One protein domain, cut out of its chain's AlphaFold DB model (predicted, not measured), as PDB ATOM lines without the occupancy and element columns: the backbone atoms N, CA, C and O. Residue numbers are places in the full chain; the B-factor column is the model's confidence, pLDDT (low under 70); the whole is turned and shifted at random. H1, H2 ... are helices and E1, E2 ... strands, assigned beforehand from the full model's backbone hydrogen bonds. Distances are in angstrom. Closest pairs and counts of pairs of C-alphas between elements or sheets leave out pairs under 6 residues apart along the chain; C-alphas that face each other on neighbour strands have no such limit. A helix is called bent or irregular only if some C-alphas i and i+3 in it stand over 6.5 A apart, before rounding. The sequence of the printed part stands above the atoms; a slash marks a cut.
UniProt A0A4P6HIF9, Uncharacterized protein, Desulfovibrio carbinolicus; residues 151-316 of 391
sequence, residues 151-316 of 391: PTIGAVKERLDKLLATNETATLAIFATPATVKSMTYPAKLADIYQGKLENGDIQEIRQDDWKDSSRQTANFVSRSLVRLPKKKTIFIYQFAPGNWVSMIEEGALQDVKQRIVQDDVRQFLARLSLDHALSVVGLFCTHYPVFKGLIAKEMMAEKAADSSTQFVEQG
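What this domain is: This is residues 151 to 316 of the 391 residues of an uncharacterized protein of Desulfovibrio carbinolicus (UniProt A0A4P6HIF9). A twisted six-strand sheet makes the core, with H1, H2 and H3 packed on one face and H5 and H6 on the other, so three layers; the long E2-E3 hairpin runs lengthwise, and the sheet curls round H3. H4 sits off the sheet near H5 and H6. The printed part has 166 residues, in the order H1 E1 H2 H3 E2 E3 E4 H4 H5 E5 H6 E6. The mixed sheet runs E2 E3 E4 E1 E5 E6, and the class is mixed, helices and strands. The whole is compact, with a radius of gyration of the C-alphas of 15.6 A, and elongated, spanning 51 by 30 by 30 A.

How they stand to each other: H1, residues 151 to 164, runs along the strands over E1, residues 169 to 176, and E5, residues 281 to 285, at a height over the sheet of 8.1 A; the closest C-alphas of H1 and E5 are Arg 159 and Val 281, 7.3 A. E1 is the parallel neighbour of E5, with N 173 and O 281 at 2.9 A, and of E4, residues 234 to 241, with N 172 and O 236 at 2.8 A, both within hydrogen-bond range. H2, residues 178 to 182, lies over E4 on the same face as H1, its closest C-alphas being Pro 178 and Ala 241, 5.0 A. H3, residues 185 to 194, is on that face too; residues 153 to 157 of H1 alone touch it, at a steep tilt of 54 degrees, the same way, closest C-alphas Ile 153 and Leu 190, 6.7 A. E2, residues 197 to 209, E3, residues 217 to 228, and E4 form a meander, each strand the antiparallel neighbour of the one before, in two hairpins, with N 204 and O 222 at 2.8 A and N 225 and O 237 at 2.8 A. E1, H2 H3, E2 and E4, H4 H5, E5 are split strand-helix-strand units, parallel strands with other strands between them, and E5, H6, E6 is an unsplit one; the crossovers are right-handed. H4, residues 245 to 250, is close but not clearly touching H5, residues 255 to 270, closest C-alphas Met 248 and Lys 258, 6.9 A. H5 lies over E4 on the face opposite to H1, slantwise at 37 degrees on the local plane, closest C-alphas Phe 240 and Phe 269, 6.7 A. H6, residues 289 to 302, irregular with C-alphas 291 and 294 at 7.6 A, touches H5 at a steep tilt of 60 degrees, the same way, closest C-alphas Gln 263 and Glu 299, 6.1 A. E6, residues 311 to 313, is an edge strand parallel to E5, with N 313 and O 282 at 2.8 A. In H1 to H5 every O i to N i+4 pair is within hydrogen-bond range, in H6 8 of 10.

Where its parts are: H1 begins at C-alpha 151 (161.931, 220.207, 176.046). E2 is 37.0 A long and E3 36.6 A, H5 22.3 A; E6 ends at C-alpha 313 (166.313, 212.614, 169.862).

The domain as a whole: The farthest C-alphas, Ser 215 and Lys 231, are 51.5 A apart. The printed part has no cut, and no link is long. Mean pLDDT of the printed part is 94.3; residue 276 is under 70.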
ATOM      1  N   PRO A 151     160.586 220.035 176.579       97.19
ATOM      2  CA  PRO A 151     161.931 220.207 176.046       97.19
ATOM      3  C   PRO A 151     162.239 219.244 174.888       97.19
ATOM      4  O   PRO A 151     162.941 219.629 173.954       97.19
ATOM      5  N   THR A 152     161.658 218.036 174.867       97.44
ATOM      6  CA  THR A 152     161.843 217.092 173.747       97.44
ATOM      7  C   THR A 152     161.174 217.572 172.459       97.44
ATOM      8  O   THR A 152     161.778 217.493 171.391       97.44
ATOM      9  N   ILE A 153     159.976 218.159 172.538       97.62
ATOM     10  CA  ILE A 153     159.334 218.822 171.394       97.62
ATOM     11  C   ILE A 153     160.190 219.990 170.880       97.62
ATOM     12  O   ILE A 153     160.336 220.147 169.668       97.62
ATOM     13  N   GLY A 154     160.791 220.785 171.772       97.69
ATOM     14  CA  GLY A 154     161.726 221.847 171.384       97.69
ATOM     15  C   GLY A 154     162.935 221.309 170.611       97.69
ATOM     16  O   GLY A 154     163.269 221.825 169.543       97.69
ATOM     17  N   ALA A 155     163.532 220.220 171.098       97.75
ATOM     18  CA  ALA A 155     164.650 219.542 170.449       97.75
ATOM     19  C   ALA A 155     164.280 218.968 169.069       97.75
ATOM     20  O   ALA A 155     165.065 219.072 168.122       97.75
ATOM     21  N   VAL A 156     163.085 218.386 168.931       98.25
ATOM     22  CA  VAL A 156     162.545 217.936 167.638       98.25
ATOM     23  C   VAL A 156     162.370 219.121 166.695       98.25
ATOM     24  O   VAL A 156     162.830 219.067 165.555       98.25
ATOM     25  N   LYS A 157     161.752 220.207 167.171       97.69
ATOM     26  CA  LYS A 157     161.513 221.413 166.378       97.69
ATOM     27  C   LYS A 157     162.808 221.978 165.805       97.69
ATOM     28  O   LYS A 157     162.855 222.302 164.626       97.69
ATOM     29  N   GLU A 158     163.862 222.071 166.611       97.62
ATOM     30  CA  GLU A 158     165.158 222.590 166.161       97.62
ATOM     31  C   GLU A 158     165.718 221.795 164.968       97.62
ATOM     32  O   GLU A 158     166.246 222.365 164.012       97.62
ATOM     33  N   ARG A 159     165.568 220.469 165.000       97.75
ATOM     34  CA  ARG A 159     166.048 219.564 163.948       97.75
ATOM     35  C   ARG A 159     165.184 219.664 162.695       97.75
ATOM     36  O   ARG A 159     165.709 219.781 161.590       97.75
ATOM     37  N   LEU A 160     163.865 219.701 162.873       97.19
ATOM     38  CA  LEU A 160     162.914 219.884 161.778       97.19
ATOM     39  C   LEU A 160     163.049 221.261 161.118       97.19
ATOM     40  O   LEU A 160     162.971 221.341 159.900       97.19
ATOM     41  N   ASP A 161     163.311 222.333 161.869       96.94
ATOM     42  CA  ASP A 161     163.522 223.678 161.316       96.94
ATOM     43  C   ASP A 161     164.709 223.712 160.344       96.94
ATOM     44  O   ASP A 161     164.609 224.324 159.278       96.94
ATOM     45  N   LYS A 162     165.810 223.023 160.679       96.56
ATOM     46  CA  LYS A 162     166.992 222.901 159.808       96.56
ATOM     47  C   LYS A 162     166.650 222.201 158.492       96.56
ATOM     48  O   LYS A 162     167.053 222.664 157.432       96.56
ATOM     49  N   LEU A 163     165.864 221.128 158.551       94.88
ATOM     50  CA  LEU A 163     165.435 220.362 157.376       94.88
ATOM     51  C   LEU A 163     164.441 221.148 156.520       94.88
ATOM     52  O   LEU A 163     164.597 221.268 155.307       94.88
ATOM     53  N   LEU A 164     163.437 221.738 157.161       95.38
ATOM     54  CA  LEU A 164     162.414 222.534 156.502       95.38
ATOM     55  C   LEU A 164     162.979 223.839 155.941       95.38
ATOM     56  O   LEU A 164     162.300 224.481 155.150       95.38
ATOM     57  N   ALA A 165     164.184 224.282 156.310       95.38
ATOM     58  CA  ALA A 165     164.812 225.447 155.688       95.38
ATOM     59  C   ALA A 165     165.065 225.236 154.185       95.38
ATOM     60  O   ALA A 165     164.915 226.182 153.411       95.38
ATOM     61  N   THR A 166     165.384 224.005 153.780       94.06
ATOM     62  CA  THR A 166     165.735 223.639 152.401       94.06
ATOM     63  C   THR A 166     164.753 222.664 151.751       94.06
ATOM     64  O   THR A 166     164.776 222.528 150.532       94.06
ATOM     65  N   ASN A 167     163.868 222.032 152.528       92.81
ATOM     66  CA  ASN A 167     162.900 221.050 152.040       92.81
ATOM     67  C   ASN A 167     161.449 221.508 152.254       92.81
ATOM     68  O   ASN A 167     161.127 222.256 153.185       92.81
ATOM     69  N   GLU A 168     160.544 221.021 151.403       94.00
ATOM     70  CA  GLU A 168     159.097 221.210 151.581       94.00
ATOM     71  C   GLU A 168     158.513 220.248 152.622       94.00
ATOM     72  O   GLU A 168     157.482 220.534 153.235       94.00
ATOM     73  N   THR A 169     159.178 219.118 152.851       94.25
ATOM     74  CA  THR A 169     158.706 218.062 153.741       94.25
ATOM     75  C   THR A 169     159.777 217.646 154.742       94.25
ATOM     76  O   THR A 169     160.974 217.795 154.503       94.25
ATOM     77  N   ALA A 170     159.336 217.144 155.894       95.31
ATOM     78  CA  ALA A 170     160.189 216.478 156.870       95.31
ATOM     79  C   ALA A 170     159.430 215.307 157.504       95.31
ATOM     80  O   ALA A 170     158.202 215.348 157.626       95.31
ATOM     81  N   THR A 171     160.150 214.266 157.912       95.88
ATOM     82  CA  THR A 171     159.572 213.056 158.508       95.88
ATOM     83  C   THR A 171     160.079 212.870 159.938       95.88
ATOM     84  O   THR A 171     161.269 213.014 160.227       95.88
ATOM     85  N   LEU A 172     159.159 212.557 160.847       97.38
ATOM     86  CA  LEU A 172     159.419 212.308 162.260       97.38
ATOM     87  C   LEU A 172     158.860 210.937 162.640       97.38
ATOM     88  O   LEU A 172     157.650 210.734 162.567       97.38
ATOM     89  N   ALA A 173     159.715 210.024 163.091       97.81
ATOM     90  CA  ALA A 173     159.292 208.808 163.776       97.81
ATOM     91  C   ALA A 173     159.317 209.013 165.297       97.81
ATOM     92  O   ALA A 173     160.256 209.604 165.824       97.81
ATOM     93  N   ILE A 174     158.306 208.521 166.007       98.25
ATOM     94  CA  ILE A 174     158.185 208.599 167.466       98.25
ATOM     95  C   ILE A 174     157.973 207.197 168.019       98.25
ATOM     96  O   ILE A 174     156.972 206.560 167.711       98.25
ATOM     97  N   PHE A 175     158.878 206.754 168.883       98.56
ATOM     98  CA  PHE A 175     158.740 205.527 169.656       98.56
ATOM     99  C   PHE A 175     158.326 205.902 171.075       98.56
ATOM    100  O   PHE A 175     159.084 206.571 171.775       98.56
ATOM    101  N   ALA A 176     157.134 205.497 171.506       97.94
ATOM    102  CA  ALA A 176     156.609 205.824 172.833       97.94
ATOM    103  C   ALA A 176     155.702 204.707 173.372       97.94
ATOM    104  O   ALA A 176     155.481 203.709 172.706       97.94
ATOM    105  N   THR A 177     155.166 204.839 174.585       97.12
ATOM    106  CA  THR A 177     154.232 203.835 175.133       97.12
ATOM    107  C   THR A 177     152.857 203.893 174.445       97.12
ATOM    108  O   THR A 177     152.505 204.934 173.878       97.12
ATOM    109  N   PRO A 178     152.021 202.838 174.546       95.94
ATOM    110  CA  PRO A 178     150.663 202.849 173.996       95.94
ATOM    111  C   PRO A 178     149.819 204.042 174.456       95.94
ATOM    112  O   PRO A 178     149.208 204.712 173.628       95.94
ATOM    113  N   ALA A 179     149.827 204.366 175.750       96.62
ATOM    114  CA  ALA A 179     149.134 205.530 176.295       96.62
ATOM    115  C   ALA A 179     149.668 206.856 175.724       96.62
ATOM    116  O   ALA A 179     148.881 207.766 175.475       96.62
ATOM    117  N   THR A 180     150.975 206.956 175.451       97.88
ATOM    118  CA  THR A 180     151.571 208.162 174.849       97.88
ATOM    119  C   THR A 180     151.176 208.334 173.385       97.88
ATOM    120  O   THR A 180     150.848 209.438 172.961       97.88
ATOM    121  N   VAL A 181     151.165 207.250 172.604       97.38
ATOM    122  CA  VAL A 181     150.706 207.297 171.206       97.38
ATOM    123  C   VAL A 181     149.210 207.606 171.139       97.38
ATOM    124  O   VAL A 181     148.798 208.468 170.367       97.38
ATOM    125  N   LYS A 182     148.399 206.966 171.991       95.81
ATOM    126  CA  LYS A 182     146.943 207.176 172.050       95.81
ATOM    127  C   LYS A 182     146.544 208.576 172.512       95.81
ATOM    128  O   LYS A 182     145.474 209.042 172.132       95.81
ATOM    129  N   SER A 183     147.376 209.266 173.295       96.94
ATOM    130  CA  SER A 183     147.064 210.624 173.757       96.94
ATOM    131  C   SER A 183     147.183 211.687 172.662       96.94
ATOM    132  O   SER A 183     146.701 212.803 172.849       96.94
ATOM    133  N   MET A 184     147.867 211.386 171.550       96.62
ATOM    134  CA  MET A 184     148.175 212.332 170.468       96.62
ATOM    135  C   MET A 184     148.893 213.615 170.930       96.62
ATOM    136  O   MET A 184     148.942 214.605 170.195       96.62
ATOM    137  N   THR A 185     149.502 213.607 172.123       97.50
ATOM    138  CA  THR A 185     150.117 214.802 172.721       97.50
ATOM    139  C   THR A 185     151.281 215.325 171.880       97.50
ATOM    140  O   THR A 185     151.393 216.535 171.688       97.50
ATOM    141  N   TYR A 186     152.134 214.438 171.356       97.88
ATOM    142  CA  TYR A 186     153.274 214.828 170.520       97.88
ATOM    143  C   TYR A 186     152.835 215.488 169.198       97.88
ATOM    144  O   TYR A 186     153.243 216.629 168.964       97.88
ATOM    145  N   PRO A 187     151.976 214.861 168.364       97.81
ATOM    146  CA  PRO A 187     151.427 215.508 167.172       97.81
ATOM    147  C   PRO A 187     150.732 216.843 167.459       97.81
ATOM    148  O   PRO A 187     150.979 217.823 166.756       97.81
ATOM    149  N   ALA A 188     149.914 216.910 168.516       97.88
ATOM    150  CA  ALA A 188     149.201 218.129 168.896       97.88
ATOM    151  C   ALA A 188     150.152 219.263 169.302       97.88
ATOM    152  O   ALA A 188     150.023 220.378 168.796       97.88
ATOM    153  N   LYS A 189     151.146 218.988 170.157       97.75
ATOM    154  CA  LYS A 189     152.152 219.991 170.541       97.75
ATOM    155  C   LYS A 189     153.008 220.420 169.357       97.75
ATOM    156  O   LYS A 189     153.320 221.601 169.243       97.75
ATOM    157  N   LEU A 190     153.369 219.503 168.458       97.19
ATOM    158  CA  LEU A 190     154.118 219.866 167.258       97.19
ATOM    159  C   LEU A 190     153.290 220.777 166.340       97.19
ATOM    160  O   LEU A 190     153.806 221.767 165.832       97.19
ATOM    161  N   ALA A 191     151.998 220.497 166.163       97.69
ATOM    162  CA  ALA A 191     151.108 221.379 165.415       97.69
ATOM    163  C   ALA A 191     151.003 222.771 166.054       97.69
ATOM    164  O   ALA A 191     151.138 223.772 165.349       97.69
ATOM    165  N   ASP A 192     150.851 222.840 167.378       97.12
ATOM    166  CA  ASP A 192     150.742 224.097 168.126       97.12
ATOM    167  C   ASP A 192     151.994 224.983 167.987       97.12
ATOM    168  O   ASP A 192     151.898 226.133 167.550       97.12
ATOM    169  N   ILE A 193     153.197 224.446 168.243       96.25
ATOM    170  CA  ILE A 193     154.439 225.248 168.175       96.25
ATOM    171  C   ILE A 193     154.746 225.765 166.764       96.25
ATOM    172  O   ILE A 193     155.475 226.747 166.603       96.25
ATOM    173  N   TYR A 194     154.231 225.083 165.742       96.25
ATOM    174  CA  TYR A 194     154.372 225.478 164.348       96.25
ATOM    175  C   TYR A 194     153.190 226.310 163.834       96.25
ATOM    176  O   TYR A 194     153.252 226.797 162.703       96.25
ATOM    177  N   GLN A 195     152.133 226.480 164.638       95.75
ATOM    178  CA  GLN A 195     150.854 227.063 164.218       95.75
ATOM    179  C   GLN A 195     150.314 226.378 162.951       95.75
ATOM    180  O   GLN A 195     149.801 227.021 162.032       95.75
ATOM    181  N   GLY A 196     150.513 225.062 162.875       96.38
ATOM    182  CA  GLY A 196     150.120 224.218 161.759       96.38
ATOM    183  C   GLY A 196     148.766 223.553 161.980       96.38
ATOM    184  O   GLY A 196     148.258 223.468 163.097       96.38
ATOM    185  N   LYS A 197     148.184 223.037 160.897       97.81
ATOM    186  CA  LYS A 197     146.958 222.234 160.947       97.81
ATOM    187  C   LYS A 197     147.321 220.758 161.084       97.81
ATOM    188  O   LYS A 197     147.956 220.205 160.187       97.81
ATOM    189  N   LEU A 198     146.907 220.140 162.187       97.94
ATOM    190  CA  LEU A 198     147.057 218.704 162.416       97.94
ATOM    191  C   LEU A 198     145.985 217.914 161.653       97.94
ATOM    192  O   LEU A 198     144.800 218.235 161.725       97.94
ATOM    193  N   GLU A 199     146.408 216.859 160.966       96.75
ATOM    194  CA  GLU A 199     145.555 215.828 160.377       96.75
ATOM    195  C   GLU A 199     145.994 214.477 160.955       96.75
ATOM    196  O   GLU A 199     147.123 214.031 160.737       96.75
ATOM    197  N   ASN A 200     145.112 213.844 161.729       94.12
ATOM    198  CA  ASN A 200     145.370 212.552 162.358       94.12
ATOM    199  C   ASN A 200     144.792 211.428 161.500       94.12
ATOM    200  O   ASN A 200     143.655 211.525 161.045       94.12
ATOM    201  N   GLY A 201     145.569 210.367 161.307       88.56
ATOM    202  CA  GLY A 201     145.066 209.080 160.854       88.56
ATOM    203  C   GLY A 201     144.690 208.180 162.028       88.56
ATOM    204  O   GLY A 201     144.933 208.509 163.193       88.56
ATOM    205  N   ASP A 202     144.125 207.026 161.694       91.88
ATOM    206  CA  ASP A 202     143.716 206.031 162.678       91.88
ATOM    207  C   ASP A 202     144.913 205.402 163.394       91.88
ATOM    208  O   ASP A 202     146.011 205.248 162.842       91.88
ATOM    209  N   ILE A 203     144.671 204.996 164.639       94.31
ATOM    210  CA  ILE A 203     145.599 204.169 165.404       94.31
ATOM    211  C   ILE A 203     145.287 202.709 165.084       94.31
ATOM    212  O   ILE A 203     144.196 202.222 165.370       94.31
ATOM    213  N   GLN A 204     146.259 202.012 164.510       94.62
ATOM    214  CA  GLN A 204     146.156 200.599 164.172       94.62
ATOM    215  C   GLN A 204     146.796 199.752 165.268       94.62
ATOM    216  O   GLN A 204     147.932 200.008 165.666       94.62
ATOM    217  N   GLU A 205     146.073 198.735 165.725       95.50
ATOM    218  CA  GLU A 205     146.577 197.716 166.642       95.50
ATOM    219  C   GLU A 205     147.221 196.570 165.855       95.50
ATOM    220  O   GLU A 205     146.685 196.116 164.842       95.50
ATOM    221  N   ILE A 206     148.364 196.083 166.330       93.56
ATOM    222  CA  ILE A 206     149.055 194.921 165.776       93.56
ATOM    223  C   ILE A 206     149.314 193.968 166.933       93.56
ATOM    224  O   ILE A 206     150.108 194.269 167.825       93.56
ATOM    225  N   ARG A 207     148.621 192.830 166.938       93.81
ATOM    226  CA  ARG A 207     148.792 191.821 167.982       93.81
ATOM    227  C   ARG A 207     150.091 191.058 167.788       93.81
ATOM    228  O   ARG A 207     150.463 190.749 166.658       93.81
ATOM    229  N   GLN A 208     150.744 190.763 168.901       91.56
ATOM    230  CA  GLN A 208     151.912 189.902 168.956       91.56
ATOM    231  C   GLN A 208     151.934 189.131 170.275       91.56
ATOM    232  O   GLN A 208     151.295 189.528 171.252       91.56
ATOM    233  N   ASP A 209     152.707 188.056 170.311       93.19
ATOM    234  CA  ASP A 209     152.908 187.275 171.524       93.19
ATOM    235  C   ASP A 209     153.625 188.107 172.602       93.19
ATOM    236  O   ASP A 209     154.477 188.959 172.317       93.19
ATOM    237  N   ASP A 210     153.279 187.857 173.862       94.31
ATOM    238  CA  ASP A 210     154.061 188.351 174.992       94.31
ATOM    239  C   ASP A 210     155.435 187.668 175.000       94.31
ATOM    240  O   ASP A 210     155.564 186.458 174.796       94.31
ATOM    241  N   TRP A 211     156.487 188.454 175.223       94.25
ATOM    242  CA  TRP A 211     157.860 187.961 175.111       94.25
ATOM    243  C   TRP A 211     158.221 186.887 176.149       94.25
ATOM    244  O   TRP A 211     159.157 186.116 175.922       94.25
ATOM    245  N   LYS A 212     157.522 186.860 177.290       92.62
ATOM    246  CA  LYS A 212     157.784 185.966 178.425       92.62
ATOM    247  C   LYS A 212     156.903 184.723 178.386       92.62
ATOM    248  O   LYS A 212     157.304 183.673 178.880       92.62
ATOM    249  N   ASP A 213     155.707 184.849 177.826       91.38
ATOM    250  CA  ASP A 213     154.720 183.781 177.747       91.38
ATOM    251  C   ASP A 213     153.933 183.888 176.442       91.38
ATOM    252  O   ASP A 213     152.993 184.674 176.332       91.38
ATOM    253  N   SER A 214     154.278 183.045 175.473       89.81
ATOM    254  CA  SER A 214     153.655 183.050 174.148       89.81
ATOM    255  C   SER A 214     152.173 182.661 174.147       89.81
ATOM    256  O   SER A 214     151.507 182.813 173.126       89.81
ATOM    257  N   SER A 215     151.620 182.178 175.267       91.38
ATOM    258  CA  SER A 215     150.171 181.981 175.396       91.38
ATOM    259  C   SER A 215     149.411 183.291 175.636       91.38
ATOM    260  O   SER A 215     148.204 183.366 175.391       91.38
ATOM    261  N   ARG A 216     150.107 184.341 176.090       93.31
ATOM    262  CA  ARG A 216     149.562 185.687 176.279       93.31
ATOM    263  C   ARG A 216     149.819 186.541 175.043       93.31
ATOM    264  O   ARG A 216     150.776 186.347 174.300       93.31
ATOM    265  N   GLN A 217     148.933 187.508 174.830       93.00
ATOM    266  CA  GLN A 217     149.032 188.470 173.737       93.00
ATOM    267  C   GLN A 217     149.304 189.861 174.292       93.00
ATOM    268  O   GLN A 217     148.728 190.268 175.304       93.00
ATOM    269  N   THR A 218     150.128 190.607 173.574       93.56
ATOM    270  CA  THR A 218     150.282 192.049 173.718       93.56
ATOM    271  C   THR A 218     149.983 192.730 172.383       93.56
ATOM    272  O   THR A 218     149.687 192.087 171.373       93.56
ATOM    273  N   ALA A 219     150.015 194.057 172.376       94.06
ATOM    274  CA  ALA A 219     149.688 194.848 171.208       94.06
ATOM    275  C   ALA A 219     150.716 195.947 170.979       94.06
ATOM    276  O   ALA A 219     151.035 196.726 171.882       94.06
ATOM    277  N   ASN A 220     151.164 196.044 169.732       95.81
ATOM    278  CA  ASN A 220     151.784 197.249 169.218       95.81
ATOM    279  C   ASN A 220     150.716 198.200 168.688       95.81
ATOM    280  O   ASN A 220     149.662 197.768 168.219       95.81
ATOM    281  N   PHE A 221     151.021 199.493 168.687       96.75
ATOM    282  CA  PHE A 221     150.182 200.490 168.033       96.75
ATOM    283  C   PHE A 221     150.993 201.306 167.038       96.75
ATOM    284  O   PHE A 221     152.094 201.756 167.343       96.75
ATOM    285  N   VAL A 222     150.432 201.523 165.855       95.94
ATOM    286  CA  VAL A 222     150.987 202.414 164.833       95.94
ATOM    287  C   VAL A 222     149.984 203.516 164.560       95.94
ATOM    288  O   VAL A 222     148.788 203.261 164.464       95.94
ATOM    289  N   SER A 223     150.462 204.743 164.394       94.94
ATOM    290  CA  SER A 223     149.637 205.813 163.840       94.94
ATOM    291  C   SER A 223     150.436 206.687 162.895       94.94
ATOM    292  O   SER A 223     151.656 206.830 163.015       94.94
ATOM    293  N   ARG A 224     149.718 207.289 161.952       94.81
ATOM    294  CA  ARG A 224     150.249 208.294 161.042       94.81
ATOM    295  C   ARG A 224     149.491 209.588 161.259       94.81
ATOM    296  O   ARG A 224     148.267 209.599 161.330       94.81
ATOM    297  N   SER A 225     150.214 210.687 161.314       95.69
ATOM    298  CA  SER A 225     149.646 212.028 161.317       95.69
ATOM    299  C   SER A 225     150.459 212.911 160.388       95.69
ATOM    300  O   SER A 225     151.578 212.573 159.993       95.69
ATOM    301  N   LEU A 226     149.913 214.063 160.037       96.06
ATOM    302  CA  LEU A 226     150.682 215.108 159.389       96.06
ATOM    303  C   LEU A 226     150.318 216.468 159.962       96.06
ATOM    304  O   LEU A 226     149.198 216.696 160.413       96.06
ATOM    305  N   VAL A 227     151.279 217.379 159.924       97.62
ATOM    306  CA  VAL A 227     151.075 218.781 160.264       97.62
ATOM    307  C   VAL A 227     151.325 219.596 159.008       97.62
ATOM    308  O   VAL A 227     152.450 219.648 158.504       97.62
ATOM    309  N   ARG A 228     150.274 220.245 158.499       97.38
ATOM    310  CA  ARG A 228     150.394 221.205 157.398       97.38
ATOM    311  C   ARG A 228     150.821 222.552 157.946       97.38
ATOM    312  O   ARG A 228     150.145 223.128 158.798       97.38
ATOM    313  N   LEU A 229     151.930 223.051 157.431       95.75
ATOM    314  CA  LEU A 229     152.532 224.314 157.822       95.75
ATOM    315  C   LEU A 229     152.208 225.421 156.809       95.75
ATOM    316  O   LEU A 229     151.856 225.144 155.656       95.75
ATOM    317  N   PRO A 230     152.400 226.696 157.189       86.25
ATOM    318  CA  PRO A 230     152.434 227.791 156.227       86.25
ATOM    319  C   PRO A 230     153.456 227.543 155.104       86.25
ATOM    320  O   PRO A 230     154.434 226.816 155.273       86.25
ATOM    321  N   LYS A 231     153.263 228.202 153.951       86.38
ATOM    322  CA  LYS A 231     154.137 228.081 152.762       86.38
ATOM    323  C   LYS A 231     154.212 226.660 152.179       86.38
ATOM    324  O   LYS A 231     155.242 226.283 151.637       86.38
ATOM    325  N   LYS A 232     153.113 225.901 152.278       89.50
ATOM    326  CA  LYS A 232     152.948 224.548 151.712       89.50
ATOM    327  C   LYS A 232     153.906 223.487 152.272       89.50
ATOM    328  O   LYS A 232     154.037 222.423 151.677       89.50
ATOM    329  N   LYS A 233     154.539 223.733 153.424       95.75
ATOM    330  CA  LYS A 233     155.407 222.733 154.057       95.75
ATOM    331  C   LYS A 233     154.598 221.694 154.827       95.75
ATOM    332  O   LYS A 233     153.530 222.013 155.351       95.75
ATOM    333  N   THR A 234     155.101 220.468 154.918       96.31
ATOM    334  CA  THR A 234     154.411 219.371 155.615       96.31
ATOM    335  C   THR A 234     155.372 218.575 156.487       96.31
ATOM    336  O   THR A 234     156.423 218.145 156.024       96.31
ATOM    337  N   ILE A 235     154.998 218.333 157.742       96.69
ATOM    338  CA  ILE A 235     155.692 217.367 158.601       96.69
ATOM    339  C   ILE A 235     154.851 216.097 158.651       96.69
ATOM    340  O   ILE A 235     153.698 216.150 159.074       96.69
ATOM    341  N   PHE A 236     155.419 214.964 158.251       96.00
ATOM    342  CA  PHE A 236     154.806 213.652 158.449       96.00
ATOM    343  C   PHE A 236     155.275 213.070 159.777       96.00
ATOM    344  O   PHE A 236     156.475 213.021 160.043       96.00
ATOM    345  N   ILE A 237     154.331 212.627 160.601       96.75
ATOM    346  CA  ILE A 237     154.597 212.052 161.917       96.75
ATOM    347  C   ILE A 237     154.149 210.595 161.903       96.75
ATOM    348  O   ILE A 237     152.993 210.292 161.612       96.75
ATOM    349  N   TYR A 238     155.062 209.704 162.251       96.56
ATOM    350  CA  TYR A 238     154.832 208.274 162.349       96.56
ATOM    351  C   TYR A 238     155.084 207.849 163.786       96.56
ATOM    352  O   TYR A 238     156.195 207.994 164.284       96.56
ATOM    353  N   GLN A 239     154.064 207.357 164.477       97.38
ATOM    354  CA  GLN A 239     154.206 206.926 165.862       97.38
ATOM    355  C   GLN A 239     154.135 205.407 165.947       97.38
ATOM    356  O   GLN A 239     153.287 204.789 165.300       97.38
ATOM    357  N   PHE A 240     154.992 204.834 166.783       97.94
ATOM    358  CA  PHE A 240     155.030 203.422 167.108       97.94
ATOM    359  C   PHE A 240     155.031 203.231 168.621       97.94
ATOM    360  O   PHE A 240     155.818 203.854 169.340       97.94
ATOM    361  N   ALA A 241     154.155 202.354 169.094       97.81
ATOM    362  CA  ALA A 241     154.119 201.914 170.473       97.81
ATOM    363  C   ALA A 241     154.375 200.415 170.563       97.81
ATOM    364  O   ALA A 241     153.449 199.651 170.298       97.81
ATOM    365  N   PRO A 242     155.587 199.991 170.943       96.38
ATOM    366  CA  PRO A 242     155.881 198.584 171.140       96.38
ATOM    367  C   PRO A 242     155.334 198.081 172.483       96.38
ATOM    368  O   PRO A 242     155.612 198.657 173.538       96.38
ATOM    369  N   GLY A 243     154.586 196.979 172.450       93.75
ATOM    370  CA  GLY A 243     153.938 196.385 173.623       93.75
ATOM    371  C   GLY A 243     154.896 195.663 174.577       93.75
ATOM    372  O   GLY A 243     154.662 195.656 175.782       93.75
ATOM    373  N   ASN A 244     155.992 195.096 174.060       94.69
ATOM    374  CA  ASN A 244     156.924 194.257 174.831       94.69
ATOM    375  C   ASN A 244     158.130 195.018 175.422       94.69
ATOM    376  O   ASN A 244     158.792 194.529 176.331       94.69
ATOM    377  N   TRP A 245     158.468 196.205 174.911       95.38
ATOM    378  CA  TRP A 245     159.802 196.786 175.137       95.38
ATOM    379  C   TRP A 245     160.096 197.178 176.584       95.38
ATOM    380  O   TRP A 245     161.213 196.962 177.047       95.38
ATOM    381  N   VAL A 246     159.122 197.752 177.296       91.94
ATOM    382  CA  VAL A 246     159.333 198.190 178.686       91.94
ATOM    383  C   VAL A 246     159.546 196.984 179.600       91.94
ATOM    384  O   VAL A 246     160.560 196.931 180.291       91.94
ATOM    385  N   SER A 247     158.665 195.978 179.540       90.38
ATOM    386  CA  SER A 247     158.783 194.777 180.377       90.38
ATOM    387  C   SER A 247     160.045 193.974 180.058       90.38
ATOM    388  O   SER A 247     160.721 193.525 180.976       90.38
ATOM    389  N   MET A 248     160.451 193.873 178.785       92.62
ATOM    390  CA  MET A 248     161.731 193.247 178.421       92.62
ATOM    391  C   MET A 248     162.946 193.928 179.065       92.62
ATOM    392  O   MET A 248     163.944 193.264 179.362       92.62
ATOM    393  N   ILE A 249     162.912 195.254 179.222       88.31
ATOM    394  CA  ILE A 249     164.008 196.004 179.843       88.31
ATOM    395  C   ILE A 249     163.971 195.815 181.359       88.31
ATOM    396  O   ILE A 249     164.976 195.384 181.924       88.31
ATOM    397  N   GLU A 250     162.833 196.091 181.995       84.44
ATOM    398  CA  GLU A 250     162.696 196.079 183.456       84.44
ATOM    399  C   GLU A 250     162.838 194.673 184.059       84.44
ATOM    400  O   GLU A 250     163.450 194.515 185.113       84.44
ATOM    401  N   GLU A 251     162.344 193.638 183.378       86.81
ATOM    402  CA  GLU A 251     162.431 192.246 183.844       86.81
ATOM    403  C   GLU A 251     163.705 191.529 183.369       86.81
ATOM    404  O   GLU A 251     163.899 190.348 183.654       86.81
ATOM    405  N   GLY A 252     164.590 192.225 182.645       86.94
ATOM    406  CA  GLY A 252     165.909 191.699 182.302       86.94
ATOM    407  C   GLY A 252     165.902 190.591 181.247       86.94
ATOM    408  O   GLY A 252     166.651 189.624 181.379       86.94
ATOM    409  N   ALA A 253     165.117 190.733 180.173       91.06
ATOM    410  CA  ALA A 253     165.125 189.781 179.060       91.06
ATOM    411  C   ALA A 253     166.542 189.570 178.484       91.06
ATOM    412  O   ALA A 253     167.370 190.497 178.466       91.06
ATOM    413  N   LEU A 254     166.805 188.355 177.989       93.25
ATOM    414  CA  LEU A 254     168.074 187.989 177.353       93.25
ATOM    415  C   LEU A 254     168.349 188.857 176.113       93.25
ATOM    416  O   LEU A 254     167.434 189.386 175.476       93.25
ATOM    417  N   GLN A 255     169.628 189.035 175.778       92.69
ATOM    418  CA  GLN A 255     170.042 189.950 174.707       92.69
ATOM    419  C   GLN A 255     169.560 189.516 173.319       92.69
ATOM    420  O   GLN A 255     169.141 190.352 172.524       92.69
ATOM    421  N   ASP A 256     169.569 188.216 173.039       95.56
ATOM    422  CA  ASP A 256     169.047 187.626 171.805       95.56
ATOM    423  C   ASP A 256     167.527 187.820 171.671       95.56
ATOM    424  O   ASP A 256     167.038 188.156 170.591       95.56
ATOM    425  N   VAL A 257     166.784 187.701 172.778       95.25
ATOM    426  CA  VAL A 257     165.341 187.987 172.833       95.25
ATOM    427  C   VAL A 257     165.068 189.460 172.529       95.25
ATOM    428  O   VAL A 257     164.256 189.759 171.652       95.25
ATOM    429  N   LYS A 258     165.784 190.374 173.197       95.38
ATOM    430  CA  LYS A 258     165.690 191.824 172.956       95.38
ATOM    431  C   LYS A 258     165.982 192.166 171.501       95.38
ATOM    432  O   LYS A 258     165.215 192.899 170.884       95.38
ATOM    433  N   GLN A 259     167.064 191.617 170.948       96.31
ATOM    434  CA  GLN A 259     167.443 191.846 169.560       96.31
ATOM    435  C   GLN A 259     166.342 191.387 168.603       96.31
ATOM    436  O   GLN A 259     165.886 192.192 167.796       96.31
ATOM    437  N   ARG A 260     165.886 190.134 168.712       96.50
ATOM    438  CA  ARG A 260     164.859 189.576 167.821       96.50
ATOM    439  C   ARG A 260     163.578 190.410 167.840       96.50
ATOM    440  O   ARG A 260     163.124 190.847 166.790       96.50
ATOM    441  N   ILE A 261     163.042 190.686 169.030       96.44
ATOM    442  CA  ILE A 261     161.762 191.393 169.175       96.44
ATOM    443  C   ILE A 261     161.866 192.838 168.683       96.44
ATOM    444  O   ILE A 261     160.997 193.286 167.943       96.44
ATOM    445  N   VAL A 262     162.937 193.566 169.026       97.50
ATOM    446  CA  VAL A 262     163.122 194.948 168.546       97.50
ATOM    447  C   VAL A 262     163.246 194.990 167.023       97.50
ATOM    448  O   VAL A 262     162.663 195.873 166.398       97.50
ATOM    449  N   GLN A 263     163.970 194.046 166.413       96.88
ATOM    450  CA  GLN A 263     164.098 193.975 164.955       96.88
ATOM    451  C   GLN A 263     162.752 193.696 164.277       96.88
ATOM    452  O   GLN A 263     162.370 194.422 163.359       96.88
ATOM    453  N   ASP A 264     162.009 192.697 164.755       95.75
ATOM    454  CA  ASP A 264     160.701 192.337 164.201       95.75
ATOM    455  C   ASP A 264     159.682 193.474 164.364       95.75
ATOM    456  O   ASP A 264     158.932 193.787 163.436       95.75
ATOM    457  N   ASP A 265     159.680 194.144 165.516       97.19
ATOM    458  CA  ASP A 265     158.833 195.304 165.787       97.19
ATOM    459  C   ASP A 265     159.165 196.484 164.857       97.19
ATOM    460  O   ASP A 265     158.262 197.093 164.277       97.19
ATOM    461  N   VAL A 266     160.454 196.792 164.664       96.75
ATOM    462  CA  VAL A 266     160.884 197.869 163.760       96.75
ATOM    463  C   VAL A 266     160.516 197.540 162.314       96.75
ATOM    464  O   VAL A 266     159.960 198.403 161.638       96.75
ATOM    465  N   ARG A 267     160.714 196.306 161.837       95.06
ATOM    466  CA  ARG A 267     160.270 195.903 160.489       95.06
ATOM    467  C   ARG A 267     158.766 196.051 160.309       95.06
ATOM    468  O   ARG A 267     158.316 196.596 159.304       95.06
ATOM    469  N   GLN A 268     157.974 195.617 161.290       93.44
ATOM    470  CA  GLN A 268     156.515 195.750 161.245       93.44
ATOM    471  C   GLN A 268     156.049 197.208 161.233       93.44
ATOM    472  O   GLN A 268     155.052 197.525 160.575       93.44
ATOM    473  N   PHE A 269     156.753 198.083 161.955       94.62
ATOM    474  CA  PHE A 269     156.537 199.523 161.909       94.62
ATOM    475  C   PHE A 269     156.859 200.080 160.521       94.62
ATOM    476  O   PHE A 269     155.994 200.695 159.902       94.62
ATOM    477  N   LEU A 270     158.064 199.816 160.008       93.06
ATOM    478  CA  LEU A 270     158.547 200.331 158.725       93.06
ATOM    479  C   LEU A 270     157.705 199.851 157.540       93.06
ATOM    480  O   LEU A 270     157.395 200.650 156.663       93.06
ATOM    481  N   ALA A 271     157.235 198.602 157.551       90.31
ATOM    482  CA  ALA A 271     156.349 198.060 156.517       90.31
ATOM    483  C   ALA A 271     155.005 198.809 156.400       90.31
ATOM    484  O   ALA A 271     154.323 198.714 155.381       90.31
ATOM    485  N   ARG A 272     154.609 199.553 157.440       87.19
ATOM    486  CA  ARG A 272     153.402 200.398 157.451       87.19
ATOM    487  C   ARG A 272     153.690 201.845 157.077       87.19
ATOM    488  O   ARG A 272     152.759 202.638 156.930       87.19
ATOM    489  N   LEU A 273     154.960 202.199 156.928       83.31
ATOM    490  CA  LEU A 273     155.359 203.503 156.449       83.31
ATOM    491  C   LEU A 273     155.437 203.444 154.923       83.31
ATOM    492  O   LEU A 273     156.331 202.831 154.353       83.31
ATOM    493  N   SER A 274     154.512 204.113 154.239       71.62
ATOM    494  CA  SER A 274     154.704 204.445 152.824       71.62
ATOM    495  C   SER A 274     155.730 205.578 152.737       71.62
ATOM    496  O   SER A 274     155.360 206.751 152.665       71.62
ATOM    497  N   LEU A 275     157.012 205.235 152.879       74.75
ATOM    498  CA  LEU A 275     158.119 206.184 152.803       74.75
ATOM    499  C   LEU A 275     158.579 206.340 151.357       74.75
ATOM    500  O   LEU A 275     159.113 205.404 150.772       74.75
ATOM    501  N   ASP A 276     158.452 207.551 150.825       68.94
ATOM    502  CA  ASP A 276     159.127 207.934 149.579       68.94
ATOM    503  C   ASP A 276     160.599 208.326 149.835       68.94
ATOM    504  O   ASP A 276     161.427 208.322 148.923       68.94
ATOM    505  N   HIS A 277     160.937 208.649 151.093       70.50
ATOM    506  CA  HIS A 277     162.251 209.109 151.551       70.50
ATOM    507  C   HIS A 277     162.552 208.625 152.980       70.50
ATOM    508  O   HIS A 277     161.632 208.321 153.744       70.50
ATOM    509  N   ALA A 278     163.834 208.616 153.356       83.94
ATOM    510  CA  ALA A 278     164.282 208.244 154.696       83.94
ATOM    511  C   ALA A 278     163.665 209.122 155.807       83.94
ATOM    512  O   ALA A 278     163.266 210.277 155.605       83.94
ATOM    513  N   LEU A 279     163.596 208.561 157.013       92.44
ATOM    514  CA  LEU A 279     163.189 209.258 158.226       92.44
ATOM    515  C   LEU A 279     164.218 210.333 158.581       92.44
ATOM    516  O   LEU A 279     165.401 210.046 158.750       92.44
ATOM    517  N   SER A 280     163.767 211.578 158.730       94.38
ATOM    518  CA  SER A 280     164.662 212.695 159.033       94.38
ATOM    519  C   SER A 280     165.004 212.767 160.523       94.38
ATOM    520  O   SER A 280     166.149 213.024 160.895       94.38
ATOM    521  N   VAL A 281     164.015 212.537 161.390       97.81
ATOM    522  CA  VAL A 281     164.166 212.588 162.851       97.81
ATOM    523  C   VAL A 281     163.511 211.366 163.494       97.81
ATOM    524  O   VAL A 281     162.397 210.995 163.130       97.81
ATOM    525  N   VAL A 282     164.177 210.761 164.481       98.38
ATOM    526  CA  VAL A 282     163.665 209.632 165.273       98.38
ATOM    527  C   VAL A 282     163.687 209.997 166.757       98.38
ATOM    528  O   VAL A 282     164.746 210.195 167.347       98.38
ATOM    529  N   GLY A 283     162.513 210.099 167.372       98.19
ATOM    530  CA  GLY A 283     162.337 210.369 168.796       98.19
ATOM    531  C   GLY A 283     162.135 209.094 169.607       98.19
ATOM    532  O   GLY A 283     161.251 208.297 169.294       98.19
ATOM    533  N   LEU A 284     162.920 208.920 170.672       98.12
ATOM    534  CA  LEU A 284     162.781 207.824 171.636       98.12
ATOM    535  C   LEU A 284     162.116 208.364 172.910       98.12
ATOM    536  O   LEU A 284     162.787 208.731 173.870       98.12
ATOM    537  N   PHE A 285     160.786 208.457 172.888       97.50
ATOM    538  CA  PHE A 285     159.959 209.142 173.891       97.50
ATOM    539  C   PHE A 285     159.309 208.166 174.874       97.50
ATOM    540  O   PHE A 285     158.116 208.191 175.177       97.50
ATOM    541  N   CYS A 286     160.159 207.306 175.416       95.88
ATOM    542  CA  CYS A 286     159.953 206.530 176.626       95.88
ATOM    543  C   CYS A 286     161.300 206.509 177.346       95.88
ATOM    544  O   CYS A 286     162.333 206.360 176.695       95.88
ATOM    545  N   THR A 287     161.291 206.616 178.672       92.25
ATOM    546  CA  THR A 287     162.506 206.620 179.505       92.25
ATOM    547  C   THR A 287     163.430 205.437 179.223       92.25
ATOM    548  O   THR A 287     164.645 205.584 179.257       92.25
ATOM    549  N   HIS A 288     162.860 204.296 178.844       92.25
ATOM    550  CA  HIS A 288     163.584 203.056 178.586       92.25
ATOM    551  C   HIS A 288     164.165 202.928 177.168       92.25
ATOM    552  O   HIS A 288     165.144 202.217 176.960       92.25
ATOM    553  N   TYR A 289     163.574 203.578 176.163       95.19
ATOM    554  CA  TYR A 289     163.880 203.272 174.757       95.19
ATOM    555  C   TYR A 289     165.270 203.699 174.255       95.19
ATOM    556  O   TYR A 289     165.741 203.059 173.311       95.19
ATOM    557  N   PRO A 290     165.987 204.666 174.867       93.31
ATOM    558  CA  PRO A 290     167.405 204.885 174.575       93.31
ATOM    559  C   PRO A 290     168.268 203.616 174.647       93.31
ATOM    560  O   PRO A 290     169.187 203.462 173.845       93.31
ATOM    561  N   VAL A 291     167.918 202.649 175.508       90.25
ATOM    562  CA  VAL A 291     168.601 201.342 175.605       90.25
ATOM    563  C   VAL A 291     168.586 200.580 174.272       90.25
ATOM    564  O   VAL A 291     169.542 199.883 173.943       90.25
ATOM    565  N   PHE A 292     167.531 200.738 173.468       95.44
ATOM    566  CA  PHE A 292     167.390 200.078 172.169       95.44
ATOM    567  C   PHE A 292     167.841 200.932 170.982       95.44
ATOM    568  O   PHE A 292     167.777 200.456 169.849       95.44
ATOM    569  N   LYS A 293     168.360 202.149 171.200       96.00
ATOM    570  CA  LYS A 293     168.783 203.062 170.123       96.00
ATOM    571  C   LYS A 293     169.675 202.383 169.085       96.00
ATOM    572  O   LYS A 293     169.432 202.526 167.891       96.00
ATOM    573  N   GLY A 294     170.682 201.628 169.531       96.25
ATOM    574  CA  GLY A 294     171.609 200.932 168.635       96.25
ATOM    575  C   GLY A 294     170.925 199.878 167.756       96.25
ATOM    576  O   GLY A 294     171.214 199.795 166.564       96.25
ATOM    577  N   LEU A 295     169.983 199.115 168.321       96.94
ATOM    578  CA  LEU A 295     169.213 198.103 167.588       96.94
ATOM    579  C   LEU A 295     168.248 198.749 166.587       96.94
ATOM    580  O   LEU A 295     168.203 198.332 165.432       96.94
ATOM    581  N   ILE A 296     167.537 199.799 167.008       97.81
ATOM    582  CA  ILE A 296     166.607 200.555 166.157       97.81
ATOM    583  C   ILE A 296     167.357 201.175 164.979       97.81
ATOM    584  O   ILE A 296     166.955 200.994 163.835       97.81
ATOM    585  N   ALA A 297     168.467 201.869 165.246       97.00
ATOM    586  CA  ALA A 297     169.275 202.497 164.208       97.00
ATOM    587  C   ALA A 297     169.812 201.460 163.215       97.00
ATOM    588  O   ALA A 297     169.693 201.652 162.008       97.00
ATOM    589  N   LYS A 298     170.345 200.334 163.708       96.31
ATOM    590  CA  LYS A 298     170.840 199.248 162.854       96.31
ATOM    591  C   LYS A 298     169.749 198.717 161.921       96.31
ATOM    592  O   LYS A 298     170.006 198.573 160.728       96.31
ATOM    593  N   GLU A 299     168.557 198.444 162.446       96.81
ATOM    594  CA  GLU A 299     167.458 197.893 161.648       96.81
ATOM    595  C   GLU A 299     166.898 198.923 160.656       96.81
ATOM    596  O   GLU A 299     166.722 198.614 159.482       96.81
ATOM    597  N   MET A 300     166.713 200.180 161.074       95.69
ATOM    598  CA  MET A 300     166.259 201.249 160.175       95.69
ATOM    599  C   MET A 300     167.225 201.498 159.009       95.69
ATOM    600  O   MET A 300     166.778 201.756 157.893       95.69
ATOM    601  N   MET A 301     168.536 201.407 159.248       94.25
ATOM    602  CA  MET A 301     169.550 201.515 158.192       94.25
ATOM    603  C   MET A 301     169.507 200.308 157.243       94.25
ATOM    604  O   MET A 301     169.630 200.478 156.031       94.25
ATOM    605  N   ALA A 302     169.310 199.094 157.773       94.44
ATOM    606  CA  ALA A 302     169.204 197.875 156.969       94.44
ATOM    607  C   ALA A 302     167.991 197.913 156.022       94.44
ATOM    608  O   ALA A 302     168.113 197.570 154.847       94.44
ATOM    609  N   GLU A 303     166.861 198.424 156.510       92.56
ATOM    610  CA  GLU A 303     165.619 198.607 155.748       92.56
ATOM    611  C   GLU A 303     165.609 199.893 154.895       92.56
ATOM    612  O   GLU A 303     164.593 200.236 154.293       92.56
ATOM    613  N   LYS A 304     166.730 200.634 154.837       92.00
ATOM    614  CA  LYS A 304     166.873 201.914 154.108       92.00
ATOM    615  C   LYS A 304     165.842 202.980 154.510       92.00
ATOM    616  O   LYS A 304     165.572 203.911 153.753       92.00
ATOM    617  N   ALA A 305     165.282 202.859 155.710       92.62
ATOM    618  CA  ALA A 305     164.368 203.830 156.299       92.62
ATOM    619  C   ALA A 305     165.105 204.943 157.060       92.62
ATOM    620  O   ALA A 305     164.492 205.954 157.389       92.62
ATOM    621  N   ALA A 306     166.399 204.771 157.335       93.19
ATOM    622  CA  ALA A 306     167.292 205.789 157.876       93.19
ATOM    623  C   ALA A 306     168.589 205.854 157.056       93.19
ATOM    624  O   ALA A 306     168.966 204.886 156.392       93.19
ATOM    625  N   ASP A 307     169.273 206.992 157.131       92.06
ATOM    626  CA  ASP A 307     170.598 207.210 156.551       92.06
ATOM    627  C   ASP A 307     171.505 207.999 157.519       92.06
ATOM    628  O   ASP A 307     171.158 208.244 158.675       92.06
ATOM    629  N   SER A 308     172.700 208.393 157.066       92.06
ATOM    630  CA  SER A 308     173.667 209.136 157.889       92.06
ATOM    631  C   SER A 308     173.197 210.532 158.313       92.06
ATOM    632  O   SER A 308     173.801 211.127 159.206       92.06
ATOM    633  N   SER A 309     172.142 211.065 157.693       92.94
ATOM    634  CA  SER A 309     171.529 212.345 158.044       92.94
ATOM    635  C   SER A 309     170.387 212.210 159.057       92.94
ATOM    636  O   SER A 309     169.985 213.221 159.639       92.94
ATOM    637  N   THR A 310     169.891 210.992 159.312       96.00
ATOM    638  CA  THR A 310     168.824 210.725 160.283       96.00
ATOM    639  C   THR A 310     169.266 211.085 161.700       96.00
ATOM    640  O   THR A 310     170.266 210.588 162.219       96.00
ATOM    641  N   GLN A 311     168.484 211.933 162.371       97.06
ATOM    642  CA  GLN A 311     168.832 212.460 163.692       97.06
ATOM    643  C   GLN A 311     168.003 211.807 164.795       97.06
ATOM    644  O   GLN A 311     166.774 211.878 164.784       97.06
ATOM    645  N   PHE A 312     168.670 211.245 165.802       97.38
ATOM    646  CA  PHE A 312     168.003 210.713 166.988       97.38
ATOM    647  C   PHE A 312     167.809 211.797 168.056       97.38
ATOM    648  O   PHE A 312     168.695 212.624 168.297       97.38
ATOM    649  N   VAL A 313     166.645 211.777 168.706       97.56
ATOM    650  CA  VAL A 313     166.313 212.614 169.862       97.56
ATOM    651  C   VAL A 313     166.037 211.712 171.056       97.56
ATOM    652  O   VAL A 313     165.027 211.011 171.109       97.56
ATOM    653  N   GLU A 314     166.951 211.766 172.016       95.06
ATOM    654  CA  GLU A 314     166.795 211.212 173.360       95.06
ATOM    655  C   GLU A 314     166.365 212.329 174.317       95.06
ATOM    656  O   GLU A 314     166.347 213.498 173.941       95.06
ATOM    657  N   GLN A 315     165.970 211.986 175.541       93.56
ATOM    658  CA  GLN A 315     165.174 212.883 176.386       93.56
ATOM    659  C   GLN A 315     165.852 213.351 177.682       93.56
ATOM    660  O   GLN A 315     165.483 214.405 178.201       93.56
ATOM    661  N   GLY A 316     166.828 212.596 178.201       91.94
ATOM    662  CA  GLY A 316     167.431 212.832 179.519       91.94
ATOM    663  C   GLY A 316     168.101 214.200 179.637       91.94
ATOM    664  O   GLY A 316     167.742 214.984 180.516       91.94
TER     665      GLY A 316